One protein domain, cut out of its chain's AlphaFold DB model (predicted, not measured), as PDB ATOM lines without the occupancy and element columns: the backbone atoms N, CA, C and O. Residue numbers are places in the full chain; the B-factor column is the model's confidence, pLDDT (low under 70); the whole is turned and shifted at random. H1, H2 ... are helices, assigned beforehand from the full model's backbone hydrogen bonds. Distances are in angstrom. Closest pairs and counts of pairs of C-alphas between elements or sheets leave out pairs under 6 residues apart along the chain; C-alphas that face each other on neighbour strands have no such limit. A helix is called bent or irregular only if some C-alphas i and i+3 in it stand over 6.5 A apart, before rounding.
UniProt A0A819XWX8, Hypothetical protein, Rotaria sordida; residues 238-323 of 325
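Overview. This is residues 238 to 323 of the 325 residues of the protein "Hypothetical protein" of Rotaria sordida (UniProt A0A819XWX8). Two longer helices, H1 and H5, meet where H1 begins beside residues 297 to 301 of H5 and spread from there as a loose V, with the short H7 in its open side. H2, H3 and H4 lie over one side of this V, H2 and H4 side by side, while the short, irregular H6 lies at the far end of H5. The printed part has 86 residues with seven named helices, H1 to H7 in that order, and no named strand; its class is all helix. It is compact, with a radius of gyration of the C-alphas of 12.4 A, and rounded, spanning 33 by 26 by 21 A.

Along the chain. After residues 238 to 243, H1 takes residues 244 to 256, 18.3 A long, from C-alpha 244 at (-19.330, 37.097, 12.808). H2 follows as residues 260 to 265, and H3 as residues 267 to 270. H4, residues 279 to 288, is 14.4 A long. H5, residues 295 to 310, is the longest helix at 22.7 A and begins at C-alpha 295, (-12.824, 32.448, 19.030). H6, residues 312 to 316, is irregular: C-alphas 312 and 315 are 7.5 A apart. H7, residues 318 to 321, ends at C-alpha 321, (-22.270, 50.718, 21.772).

Arrangement. H1 touches H5 with residues 244 to 248 alone, at a steep tilt of 53 degrees, the same way; their closest C-alphas, Ala 244 and Leu 301, are 4.8 A apart. H1 is close to H2 but not clearly touching, about perpendicular at 75 degrees, with the closest C-alphas, Val 255 and Leu 262, 7.1 A apart. H2 touches H4 at a shallow tilt of 24 degrees, opposite ways; the closest C-alphas, Asp 261 and Thr 285, are 7.7 A apart. H3 and H7 only just touch, with 3 pairs of C-alphas within 8 A, the closest being Leu 269 and Asn 319 at 5.9 A. H4 is close to H5 but not clearly touching, with C-alphas 279 and 302, the closest, 7.5 A apart. H5 touches H7 with residues 305 to 309 alone, Arg 309 and Ser 321 having the closest C-alphas at 4.6 A. H6 touches no helix, and H1 and H4 are apart. Every O i to N i+4 pair is within hydrogen-bond range in H1, H2, H4 and H5; in H6 it is 0 of 1, with 0 of 2 O i to N i+3 pairs, and H3 and H7 are too short for an O i to N i+4 pair.

Size, cuts and confidence. The two C-alphas farthest apart, Phe 238 and Ser 312, are 35.0 A apart. The printed part has no cut and no long link. The mean pLDDT of the printed part is 75.8; residues 238 to 241, 266 to 275 and 309 to 323 are under 70.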
ATOM      1  N   PHE A 238     -27.615  23.052  15.407       49.00
ATOM      2  CA  PHE A 238     -27.485  24.448  15.843       49.00
ATOM      3  C   PHE A 238     -26.052  24.832  16.238       49.00
ATOM      4  O   PHE A 238     -25.756  26.024  16.354       49.00
ATOM      5  N   ILE A 239     -25.118  23.873  16.308       52.91
ATOM      6  CA  ILE A 239     -23.670  24.136  16.261       52.91
ATOM      7  C   ILE A 239     -23.242  24.408  14.804       52.91
ATOM      8  O   ILE A 239     -22.136  24.097  14.359       52.91
ATOM      9  N   THR A 240     -24.108  25.039  14.012       56.38
ATOM     10  CA  THR A 240     -23.675  25.737  12.812       56.38
ATOM     11  C   THR A 240     -22.765  26.852  13.293       56.38
ATOM     12  O   THR A 240     -23.205  27.812  13.918       56.38
ATOM     13  N   LYS A 241     -21.461  26.691  13.058       64.31
ATOM     14  CA  LYS A 241     -20.437  27.721  13.262       64.31
ATOM     15  C   LYS A 241     -20.890  28.985  12.527       64.31
ATOM     16  O   LYS A 241     -20.649  29.119  11.331       64.31
ATOM     17  N   ARG A 242     -21.596  29.883  13.215       78.94
ATOM     18  CA  ARG A 242     -22.095  31.115  12.608       78.94
ATOM     19  C   ARG A 242     -20.937  32.076  12.427       78.94
ATOM     20  O   ARG A 242     -20.079  32.207  13.299       78.94
ATOM     21  N   THR A 243     -20.917  32.738  11.279       89.31
ATOM     22  CA  THR A 243     -19.924  33.778  11.005       89.31
ATOM     23  C   THR A 243     -20.217  35.016  11.846       89.31
ATOM     24  O   THR A 243     -21.364  35.265  12.241       89.31
ATOM     25  N   ALA A 244     -19.193  35.836  12.079       90.12
ATOM     26  CA  ALA A 244     -19.330  37.097  12.808       90.12
ATOM     27  C   ALA A 244     -20.454  37.983  12.235       90.12
ATOM     28  O   ALA A 244     -21.230  38.589  12.971       90.12
ATOM     29  N   ALA A 245     -20.591  38.019  10.905       89.25
ATOM     30  CA  ALA A 245     -21.609  38.810  10.220       89.25
ATOM     31  C   ALA A 245     -23.039  38.332  10.518       89.25
ATOM     32  O   ALA A 245     -23.915  39.153  10.792       89.25
ATOM     33  N   GLN A 246     -23.271  37.016  10.507       90.06
ATOM     34  CA  GLN A 246     -24.578  36.440  10.829       90.06
ATOM     35  C   GLN A 246     -24.946  36.703  12.290       90.06
ATOM     36  O   GLN A 246     -26.058  37.146  12.576       90.06
ATOM     37  N   MET A 247     -23.999  36.501  13.210       90.44
ATOM     38  CA  MET A 247     -24.234  36.753  14.632       90.44
ATOM     39  C   MET A 247     -24.512  38.219  14.919       90.44
ATOM     40  O   MET A 247     -25.387  38.520  15.724       90.44
ATOM     41  N   PHE A 248     -23.863  39.129  14.201       89.00
ATOM     42  CA  PHE A 248     -24.141  40.554  14.308       89.00
ATOM     43  C   PHE A 248     -25.593  40.908  13.934       89.00
ATOM     44  O   PHE A 248     -26.239  41.683  14.638       89.00
ATOM     45  N   ILE A 249     -26.135  40.324  12.857       87.88
ATOM     46  CA  ILE A 249     -27.530  40.552  12.432       87.88
ATOM     47  C   ILE A 249     -28.508  40.031  13.492       87.88
ATOM     48  O   ILE A 249     -29.460  40.726  13.849       87.88
ATOM     49  N   ILE A 250     -28.247  38.839  14.026       88.06
ATOM     50  CA  ILE A 250     -29.090  38.211  15.052       88.06
ATOM     51  C   ILE A 250     -29.057  39.020  16.344       88.06
ATOM     52  O   ILE A 250     -30.105  39.311  16.914       88.06
ATOM     53  N   LEU A 251     -27.868  39.431  16.788       88.06
ATOM     54  CA  LEU A 251     -27.710  40.235  17.996       88.06
ATOM     55  C   LEU A 251     -28.447  41.574  17.866       88.06
ATOM     56  O   LEU A 251     -29.125  42.007  18.793       88.06
ATOM     57  N   LYS A 252     -28.372  42.199  16.686       85.31
ATOM     58  CA  LYS A 252     -29.091  43.436  16.369       85.31
ATOM     59  C   LYS A 252     -30.608  43.270  16.490       85.31
ATOM     60  O   LYS A 252     -31.269  44.140  17.056       85.31
ATOM     61  N   ASP A 253     -31.156  42.167  15.993       84.75
ATOM     62  CA  ASP A 253     -32.586  41.870  16.114       84.75
ATOM     63  C   ASP A 253     -32.994  41.574  17.570       84.75
ATOM     64  O   ASP A 253     -34.003  42.073  18.077       84.75
ATOM     65  N   LYS A 254     -32.145  40.848  18.304       84.00
ATOM     66  CA  LYS A 254     -32.351  40.522  19.722       84.00
ATOM     67  C   LYS A 254     -32.314  41.744  20.639       84.00
ATOM     68  O   LYS A 254     -33.090  41.819  21.589       84.00
ATOM     69  N   VAL A 255     -31.460  42.720  20.346       82.50
ATOM     70  CA  VAL A 255     -31.454  43.995  21.073       82.50
ATOM     71  C   VAL A 255     -32.682  44.828  20.744       82.50
ATOM     72  O   VAL A 255     -33.294  45.385  21.653       82.50
ATOM     73  N   ARG A 256     -33.102  44.863  19.474       79.38
ATOM     74  CA  ARG A 256     -34.334  45.560  19.075       79.38
ATOM     75  C   ARG A 256     -35.567  44.997  19.787       79.38
ATOM     76  O   ARG A 256     -36.464  45.755  20.137       79.38
ATOM     77  N   THR A 257     -35.593  43.687  20.015       81.75
ATOM     78  CA  THR A 257     -36.681  42.980  20.706       81.75
ATOM     79  C   THR A 257     -36.523  42.930  22.230       81.75
ATOM     80  O   THR A 257     -37.345  42.296  22.887       81.75
ATOM     81  N   LYS A 258     -35.501  43.589  22.806       79.00
ATOM     82  CA  LYS A 258     -35.192  43.569  24.250       79.00
ATOM     83  C   LYS A 258     -35.190  42.151  24.835       79.00
ATOM     84  O   LYS A 258     -35.876  41.848  25.811       79.00
ATOM     85  N   HIS A 259     -34.441  41.246  24.211       82.75
ATOM     86  CA  HIS A 259     -34.398  39.859  24.661       82.75
ATOM     87  C   HIS A 259     -33.929  39.747  26.123       82.75
ATOM     88  O   HIS A 259     -32.911  40.333  26.483       82.75
ATOM     89  N   LYS A 260     -34.657  38.983  26.951       80.69
ATOM     90  CA  LYS A 260     -34.476  38.931  28.417       80.69
ATOM     91  C   LYS A 260     -33.035  38.647  28.846       80.69
ATOM     92  O   LYS A 260     -32.550  39.288  29.771       80.69
ATOM     93  N   ASP A 261     -32.352  37.736  28.160       79.44
ATOM     94  CA  ASP A 261     -30.977  37.365  28.504       79.44
ATOM     95  C   ASP A 261     -29.995  38.496  28.200       79.44
ATOM     96  O   ASP A 261     -29.157  38.823  29.034       79.44
ATOM     97  N   LEU A 262     -30.165  39.197  27.074       79.81
ATOM     98  CA  LEU A 262     -29.367  40.391  26.788       79.81
ATOM     99  C   LEU A 262     -29.661  41.512  27.783       79.81
ATOM    100  O   LEU A 262     -28.734  42.165  28.234       79.81
ATOM    101  N   VAL A 263     -30.919  41.716  28.174       79.75
ATOM    102  CA  VAL A 263     -31.285  42.731  29.176       79.75
ATOM    103  C   VAL A 263     -30.657  42.432  30.544       79.75
ATOM    104  O   VAL A 263     -30.252  43.358  31.239       79.75
ATOM    105  N   ARG A 264     -30.505  41.153  30.918       79.19
ATOM    106  CA  ARG A 264     -29.843  40.755  32.175       79.19
ATOM    107  C   ARG A 264     -28.364  41.121  32.223       79.19
ATOM    108  O   ARG A 264     -27.882  41.518  33.277       79.19
ATOM    109  N   LEU A 265     -27.650  40.984  31.109       70.69
ATOM    110  CA  LEU A 265     -26.237  41.372  31.030       70.69
ATOM    111  C   LEU A 265     -26.035  42.852  30.775       70.69
ATOM    112  O   LEU A 265     -25.029  43.423  31.184       70.69
ATOM    113  N   CYS A 266     -27.021  43.458  30.132       67.12
ATOM    114  CA  CYS A 266     -27.022  44.840  29.723       67.12
ATOM    115  C   CYS A 266     -28.173  45.601  30.412       67.12
ATOM    116  O   CYS A 266     -29.086  46.037  29.705       67.12
ATOM    117  N   PRO A 267     -28.182  45.796  31.749       66.06
ATOM    118  CA  PRO A 267     -29.237  46.553  32.433       66.06
ATOM    119  C   PRO A 267     -29.528  47.939  31.835       66.06
ATOM    120  O   PRO A 267     -30.651  48.434  31.924       66.06
ATOM    121  N   SER A 268     -28.555  48.564  31.167       60.75
ATOM    122  CA  SER A 268     -28.752  49.837  30.465       60.75
ATOM    123  C   SER A 268     -29.659  49.749  29.229       60.75
ATOM    124  O   SER A 268     -30.209  50.769  28.821       60.75
ATOM    125  N   LEU A 269     -29.925  48.554  28.677       56.59
ATOM    126  CA  LEU A 269     -30.964  48.356  27.649       56.59
ATOM    127  C   LEU A 269     -32.375  48.678  28.163       56.59
ATOM    128  O   LEU A 269     -33.266  48.956  27.355       56.59
ATOM    129  N   ASP A 270     -32.575  48.641  29.481       61.53
ATOM    130  CA  ASP A 270     -33.849  48.950  30.130       61.53
ATOM    131  C   ASP A 270     -33.823  50.264  30.925       61.53
ATOM    132  O   ASP A 270     -34.656  50.495  31.792       61.53
ATOM    133  N   GLY A 271     -32.868  51.149  30.614       63.59
ATOM    134  CA  GLY A 271     -32.737  52.448  31.279       63.59
ATOM    135  C   GLY A 271     -31.971  52.408  32.605       63.59
ATOM    136  O   GLY A 271     -31.980  53.394  33.337       63.59
ATOM    137  N   GLY A 272     -31.300  51.294  32.920       62.31
ATOM    138  CA  GLY A 272     -30.364  51.206  34.041       62.31
ATOM    139  C   GLY A 272     -29.040  51.954  33.798       62.31
ATOM    140  O   GLY A 272     -28.753  52.377  32.673       62.31
ATOM    141  N   PRO A 273     -28.194  52.106  34.835       67.81
ATOM    142  CA  PRO A 273     -26.878  52.725  34.697       67.81
ATOM    143  C   PRO A 273     -25.988  51.949  33.706       67.81
ATOM    144  O   PRO A 273     -26.097  50.719  33.615       67.81
ATOM    145  N   PRO A 274     -25.104  52.638  32.957       63.59
ATOM    146  CA  PRO A 274     -24.245  52.008  31.960       63.59
ATOM    147  C   PRO A 274     -23.302  51.016  32.643       63.59
ATOM    148  O   PRO A 274     -22.380  51.389  33.369       63.59
ATOM    149  N   SER A 275     -23.555  49.731  32.422       63.97
ATOM    150  CA  SER A 275     -22.704  48.641  32.888       63.97
ATOM    151  C   SER A 275     -21.687  48.317  31.804       63.97
ATOM    152  O   SER A 275     -22.013  48.228  30.621       63.97
ATOM    153  N   ARG A 276     -20.427  48.185  32.214       73.56
ATOM    154  CA  ARG A 276     -19.328  47.812  31.326       73.56
ATOM    155  C   ARG A 276     -19.350  46.300  31.141       73.56
ATOM    156  O   ARG A 276     -19.155  45.578  32.117       73.56
ATOM    157  N   ILE A 277     -19.555  45.828  29.915       78.50
ATOM    158  CA  ILE A 277     -19.464  44.399  29.609       78.50
ATOM    159  C   ILE A 277     -18.049  44.027  29.193       78.50
ATOM    160  O   ILE A 277     -17.481  44.598  28.262       78.50
ATOM    161  N   PHE A 278     -17.510  43.004  29.854       85.25
ATOM    162  CA  PHE A 278     -16.238  42.396  29.487       85.25
ATOM    163  C   PHE A 278     -16.408  41.391  28.343       85.25
ATOM    164  O   PHE A 278     -17.386  40.643  28.287       85.25
ATOM    165  N   LYS A 279     -15.390  41.293  27.480       88.75
ATOM    166  CA  LYS A 279     -15.342  40.358  26.343       88.75
ATOM    167  C   LYS A 279     -15.683  38.912  26.734       88.75
ATOM    168  O   LYS A 279     -16.504  38.275  26.081       88.75
ATOM    169  N   ALA A 280     -15.120  38.412  27.836       85.81
ATOM    170  CA  ALA A 280     -15.385  37.058  28.330       85.81
ATOM    171  C   ALA A 280     -16.838  36.858  28.804       85.81
ATOM    172  O   ALA A 280     -17.439  35.820  28.541       85.81
ATOM    173  N   GLN A 281     -17.434  37.863  29.455       83.62
ATOM    174  CA  GLN A 281     -18.831  37.798  29.906       83.62
ATOM    175  C   GLN A 281     -19.796  37.763  28.718       83.62
ATOM    176  O   GLN A 281     -20.729  36.959  28.689       83.62
ATOM    177  N   PHE A 282     -19.533  38.586  27.702       89.12
ATOM    178  CA  PHE A 282     -20.308  38.575  26.465       89.12
ATOM    179  C   PHE A 282     -20.193  37.235  25.728       89.12
ATOM    180  O   PHE A 282     -21.194  36.713  25.241       89.12
ATOM    181  N   HIS A 283     -19.000  36.636  25.695       89.88
ATOM    182  CA  HIS A 283     -18.809  35.307  25.116       89.88
ATOM    183  C   HIS A 283     -19.638  34.237  25.842       89.88
ATOM    184  O   HIS A 283     -20.388  33.501  25.203       89.88
ATOM    185  N   ASN A 284     -19.575  34.204  27.177       87.62
ATOM    186  CA  ASN A 284     -20.337  33.249  27.989       87.62
ATOM    187  C   ASN A 284     -21.846  33.413  27.800       87.62
ATOM    188  O   ASN A 284     -22.562  32.431  27.676       87.62
ATOM    189  N   THR A 285     -22.314  34.648  27.645       85.50
ATOM    190  CA  THR A 285     -23.722  34.929  27.334       85.50
ATOM    191  C   THR A 285     -24.156  34.297  26.026       85.50
ATOM    192  O   THR A 285     -25.251  33.749  25.919       85.50
ATOM    193  N   LEU A 286     -23.333  34.431  24.985       88.75
ATOM    194  CA  LEU A 286     -23.645  33.850  23.686       88.75
ATOM    195  C   LEU A 286     -23.745  32.331  23.807       88.75
ATOM    196  O   LEU A 286     -24.695  31.762  23.276       88.75
ATOM    197  N   ILE A 287     -22.840  31.711  24.571       87.44
ATOM    198  CA  ILE A 287     -22.884  30.280  24.885       87.44
ATOM    199  C   ILE A 287     -24.176  29.920  25.632       87.44
ATOM    200  O   ILE A 287     -24.851  28.975  25.226       87.44
ATOM    201  N   ASP A 288     -24.554  30.690  26.654       83.44
ATOM    202  CA  ASP A 288     -25.763  30.468  27.459       83.44
ATOM    203  C   ASP A 288     -27.049  30.615  26.629       83.44
ATOM    204  O   ASP A 288     -28.005  29.862  26.810       83.44
ATOM    205  N   MET A 289     -27.058  31.521  25.644       81.75
ATOM    206  CA  MET A 289     -28.140  31.657  24.657       81.75
ATOM    207  C   MET A 289     -28.131  30.552  23.580       81.75
ATOM    208  O   MET A 289     -28.942  30.585  22.650       81.75
ATOM    209  N   GLY A 290     -27.217  29.584  23.671       83.69
ATOM    210  CA  GLY A 290     -27.084  28.471  22.730       83.69
ATOM    211  C   GLY A 290     -26.332  28.818  21.442       83.69
ATOM    212  O   GLY A 290     -26.354  28.044  20.486       83.69
ATOM    213  N   TYR A 291     -25.655  29.966  21.382       87.31
ATOM    214  CA  TYR A 291     -24.845  30.367  20.235       87.31
ATOM    215  C   TYR A 291     -23.375  29.995  20.449       87.31
ATOM    216  O   TYR A 291     -22.656  30.632  21.214       87.31
ATOM    217  N   ARG A 292     -22.893  28.990  19.712       85.81
ATOM    218  CA  ARG A 292     -21.469  28.621  19.694       85.81
ATOM    219  C   ARG A 292     -20.753  29.301  18.525       85.81
ATOM    220  O   ARG A 292     -21.055  29.034  17.363       85.81
ATOM    221  N   ILE A 293     -19.790  30.166  18.830       90.56
ATOM    222  CA  ILE A 293     -18.952  30.877  17.854       90.56
ATOM    223  C   ILE A 293     -17.501  30.427  18.064       90.56
ATOM    224  O   ILE A 293     -17.106  30.122  19.182       90.56
ATOM    225  N   LYS A 294     -16.700  30.349  16.995       91.75
ATOM    226  CA  LYS A 294     -15.248  30.136  17.129       91.75
ATOM    227  C   LYS A 294     -14.583  31.412  17.639       91.75
ATOM    228  O   LYS A 294     -14.921  32.477  17.132       91.75
ATOM    229  N   ASP A 295     -13.550  31.297  18.467       93.75
ATOM    230  CA  ASP A 295     -12.824  32.448  19.030       93.75
ATOM    231  C   ASP A 295     -12.428  33.490  17.969       93.75
ATOM    232  O   ASP A 295     -12.744  34.663  18.103       93.75
ATOM    233  N   LYS A 296     -11.895  33.050  16.817       94.25
ATOM    234  CA  LYS A 296     -11.528  33.948  15.700       94.25
ATOM    235  C   LYS A 296     -12.703  34.742  15.114       94.25
ATOM    236  O   LYS A 296     -12.531  35.866  14.659       94.25
ATOM    237  N   GLU A 297     -13.888  34.138  15.040       94.38
ATOM    238  CA  GLU A 297     -15.096  34.813  14.544       94.38
ATOM    239  C   GLU A 297     -15.715  35.693  15.630       94.38
ATOM    240  O   GLU A 297     -16.271  36.751  15.338       94.38
ATOM    241  N   PHE A 298     -15.578  35.283  16.888       94.62
ATOM    242  CA  PHE A 298     -15.977  36.084  18.028       94.62
ATOM    243  C   PHE A 298     -15.120  37.351  18.155       94.62
ATOM    244  O   PHE A 298     -15.674  38.427  18.359       94.62
ATOM    245  N   ASP A 299     -13.809  37.261  17.934       95.56
ATOM    246  CA  ASP A 299     -12.904  38.414  17.925       95.56
ATOM    247  C   ASP A 299     -13.313  39.435  16.859       95.56
ATOM    248  O   ASP A 299     -13.512  40.604  17.172       95.56
ATOM    249  N   LYS A 300     -13.589  38.983  15.629       95.56
ATOM    250  CA  LYS A 300     -14.113  39.851  14.557       95.56
ATOM    251  C   LYS A 300     -15.447  40.501  14.924       95.56
ATOM    252  O   LYS A 300     -15.693  41.657  14.574       95.56
ATOM    253  N   LEU A 301     -16.343  39.751  15.573       93.50
ATOM    254  CA  LEU A 301     -17.628  40.271  16.046       93.50
ATOM    255  C   LEU A 301     -17.412  41.353  17.111       93.50
ATOM    256  O   LEU A 301     -18.059  42.398  17.053       93.50
ATOM    257  N   TRP A 302     -16.497  41.110  18.047       92.19
ATOM    258  CA  TRP A 302     -16.146  42.029  19.122       92.19
ATOM    259  C   TRP A 302     -15.509  43.311  18.585       92.19
ATOM    260  O   TRP A 302     -15.991  44.399  18.888       92.19
ATOM    261  N   ASP A 303     -14.514  43.198  17.707       91.75
ATOM    262  CA  ASP A 303     -13.841  44.345  17.090       91.75
ATOM    263  C   ASP A 303     -14.823  45.203  16.293       91.75
ATOM    264  O   ASP A 303     -14.779  46.433  16.347       91.75
ATOM    265  N   LYS A 304     -15.778  44.567  15.603       88.88
ATOM    266  CA  LYS A 304     -16.853  45.275  14.904       88.88
ATOM    267  C   LYS A 304     -17.752  46.046  15.871       88.88
ATOM    268  O   LYS A 304     -18.137  47.172  15.563       88.88
ATOM    269  N   LEU A 305     -18.084  45.475  17.030       84.88
ATOM    270  CA  LEU A 305     -18.880  46.152  18.058       84.88
ATOM    271  C   LEU A 305     -18.113  47.318  18.709       84.88
ATOM    272  O   LEU A 305     -18.684  48.394  18.880       84.88
ATOM    273  N   VAL A 306     -16.819  47.145  18.997       83.75
ATOM    274  CA  VAL A 306     -15.945  48.202  19.542       83.75
ATOM    275  C   VAL A 306     -15.729  49.325  18.523       83.75
ATOM    276  O   VAL A 306     -15.817  50.502  18.864       83.75
ATOM    277  N   SER A 307     -15.507  48.989  17.250       83.19
ATOM    278  CA  SER A 307     -15.367  49.968  16.166       83.19
ATOM    279  C   SER A 307     -16.641  50.798  15.983       83.19
ATOM    280  O   SER A 307     -16.574  52.018  15.820       83.19
ATOM    281  N   LEU A 308     -17.815  50.164  16.097       74.00
ATOM    282  CA  LEU A 308     -19.103  50.856  16.038       74.00
ATOM    283  C   LEU A 308     -19.304  51.845  17.187       74.00
ATOM    284  O   LEU A 308     -19.961  52.856  16.969       74.00
ATOM    285  N   ARG A 309     -18.721  51.606  18.369       65.19
ATOM    286  CA  ARG A 309     -18.731  52.569  19.482       65.19
ATOM    287  C   ARG A 309     -17.976  53.850  19.158       65.19
ATOM    288  O   ARG A 309     -18.428  54.927  19.532       65.19
ATOM    289  N   ASN A 310     -16.866  53.736  18.439       58.53
ATOM    290  CA  ASN A 310     -16.019  54.880  18.105       58.53
ATOM    291  C   ASN A 310     -16.496  55.621  16.837       58.53
ATOM    292  O   ASN A 310     -16.026  56.719  16.548       58.53
ATOM    293  N   SER A 311     -17.429  55.041  16.075       51.16
ATOM    294  CA  SER A 311     -17.994  55.635  14.862       51.16
ATOM    295  C   SER A 311     -19.218  56.502  15.180       51.16
ATOM    296  O   SER A 311     -20.134  56.085  15.876       51.16
ATOM    297  N   SER A 312     -19.306  57.702  14.609       44.59
ATOM    298  CA  SER A 312     -20.406  58.665  14.809       44.59
ATOM    299  C   SER A 312     -21.796  58.205  14.311       44.59
ATOM    300  O   SER A 312     -22.789  58.917  14.486       44.59
ATOM    301  N   LEU A 313     -21.916  56.991  13.755       43.12
ATOM    302  CA  LEU A 313     -23.171  56.354  13.314       43.12
ATOM    303  C   LEU A 313     -24.075  55.851  14.466       43.12
ATOM    304  O   LEU A 313     -25.149  55.289  14.236       43.12
ATOM    305  N   VAL A 314     -23.682  56.103  15.715       45.12
ATOM    306  CA  VAL A 314     -24.298  55.600  16.957       45.12
ATOM    307  C   VAL A 314     -25.704  56.150  17.252       45.12
ATOM    308  O   VAL A 314     -26.416  55.592  18.081       45.12
ATOM    309  N   LYS A 315     -26.216  57.156  16.531       46.34
ATOM    310  CA  LYS A 315     -27.546  57.737  16.833       46.34
ATOM    311  C   LYS A 315     -28.720  56.740  16.763       46.34
ATOM    312  O   LYS A 315     -29.710  56.948  17.454       46.34
ATOM    313  N   ARG A 316     -28.615  55.645  15.989       43.47
ATOM    314  CA  ARG A 316     -29.619  54.551  15.949       43.47
ATOM    315  C   ARG A 316     -29.242  53.304  16.767       43.47
ATOM    316  O   ARG A 316     -30.078  52.417  16.906       43.47
ATOM    317  N   PHE A 317     -28.021  53.235  17.305       50.72
ATOM    318  CA  PHE A 317     -27.475  52.071  18.030       50.72
ATOM    319  C   PHE A 317     -26.922  52.401  19.424       50.72
ATOM    320  O   PHE A 317     -26.295  51.534  20.031       50.72
ATOM    321  N   LYS A 318     -27.191  53.614  19.936       54.00
ATOM    322  CA  LYS A 318     -26.721  54.150  21.228       54.00
ATOM    323  C   LYS A 318     -26.674  53.110  22.343       54.00
ATOM    324  O   LYS A 318     -25.648  52.961  22.995       54.00
ATOM    325  N   ASN A 319     -27.731  52.313  22.466       53.16
ATOM    326  CA  ASN A 319     -27.900  51.396  23.586       53.16
ATOM    327  C   ASN A 319     -26.944  50.184  23.571       53.16
ATOM    328  O   ASN A 319     -26.740  49.578  24.612       53.16
ATOM    329  N   LEU A 320     -26.376  49.796  22.420       54.31
ATOM    330  CA  LEU A 320     -25.451  48.652  22.323       54.31
ATOM    331  C   LEU A 320     -23.982  49.075  22.405       54.31
ATOM    332  O   LEU A 320     -23.158  48.350  22.950       54.31
ATOM    333  N   SER A 321     -23.648  50.232  21.837       50.84
ATOM    334  CA  SER A 321     -22.270  50.718  21.772       50.84
ATOM    335  C   SER A 321     -21.798  51.398  23.057       50.84
ATOM    336  O   SER A 321     -20.615  51.326  23.360       50.84
ATOM    337  N   GLU A 322     -22.693  52.013  23.842       52.62
ATOM    338  CA  GLU A 322     -22.361  52.576  25.172       52.62
ATOM    339  C   GLU A 322     -22.024  51.497  26.224       52.62
ATOM    340  O   GLU A 322     -21.658  51.808  27.354       52.62
ATOM    341  N   LEU A 323     -22.142  50.222  25.850       50.84
ATOM    342  CA  LEU A 323     -22.231  49.088  26.762       50.84
ATOM    343  C   LEU A 323     -20.952  48.235  26.826       50.84
ATOM    344  O   LEU A 323     -20.734  47.457  27.752       50.84
TER     345      LEU A 323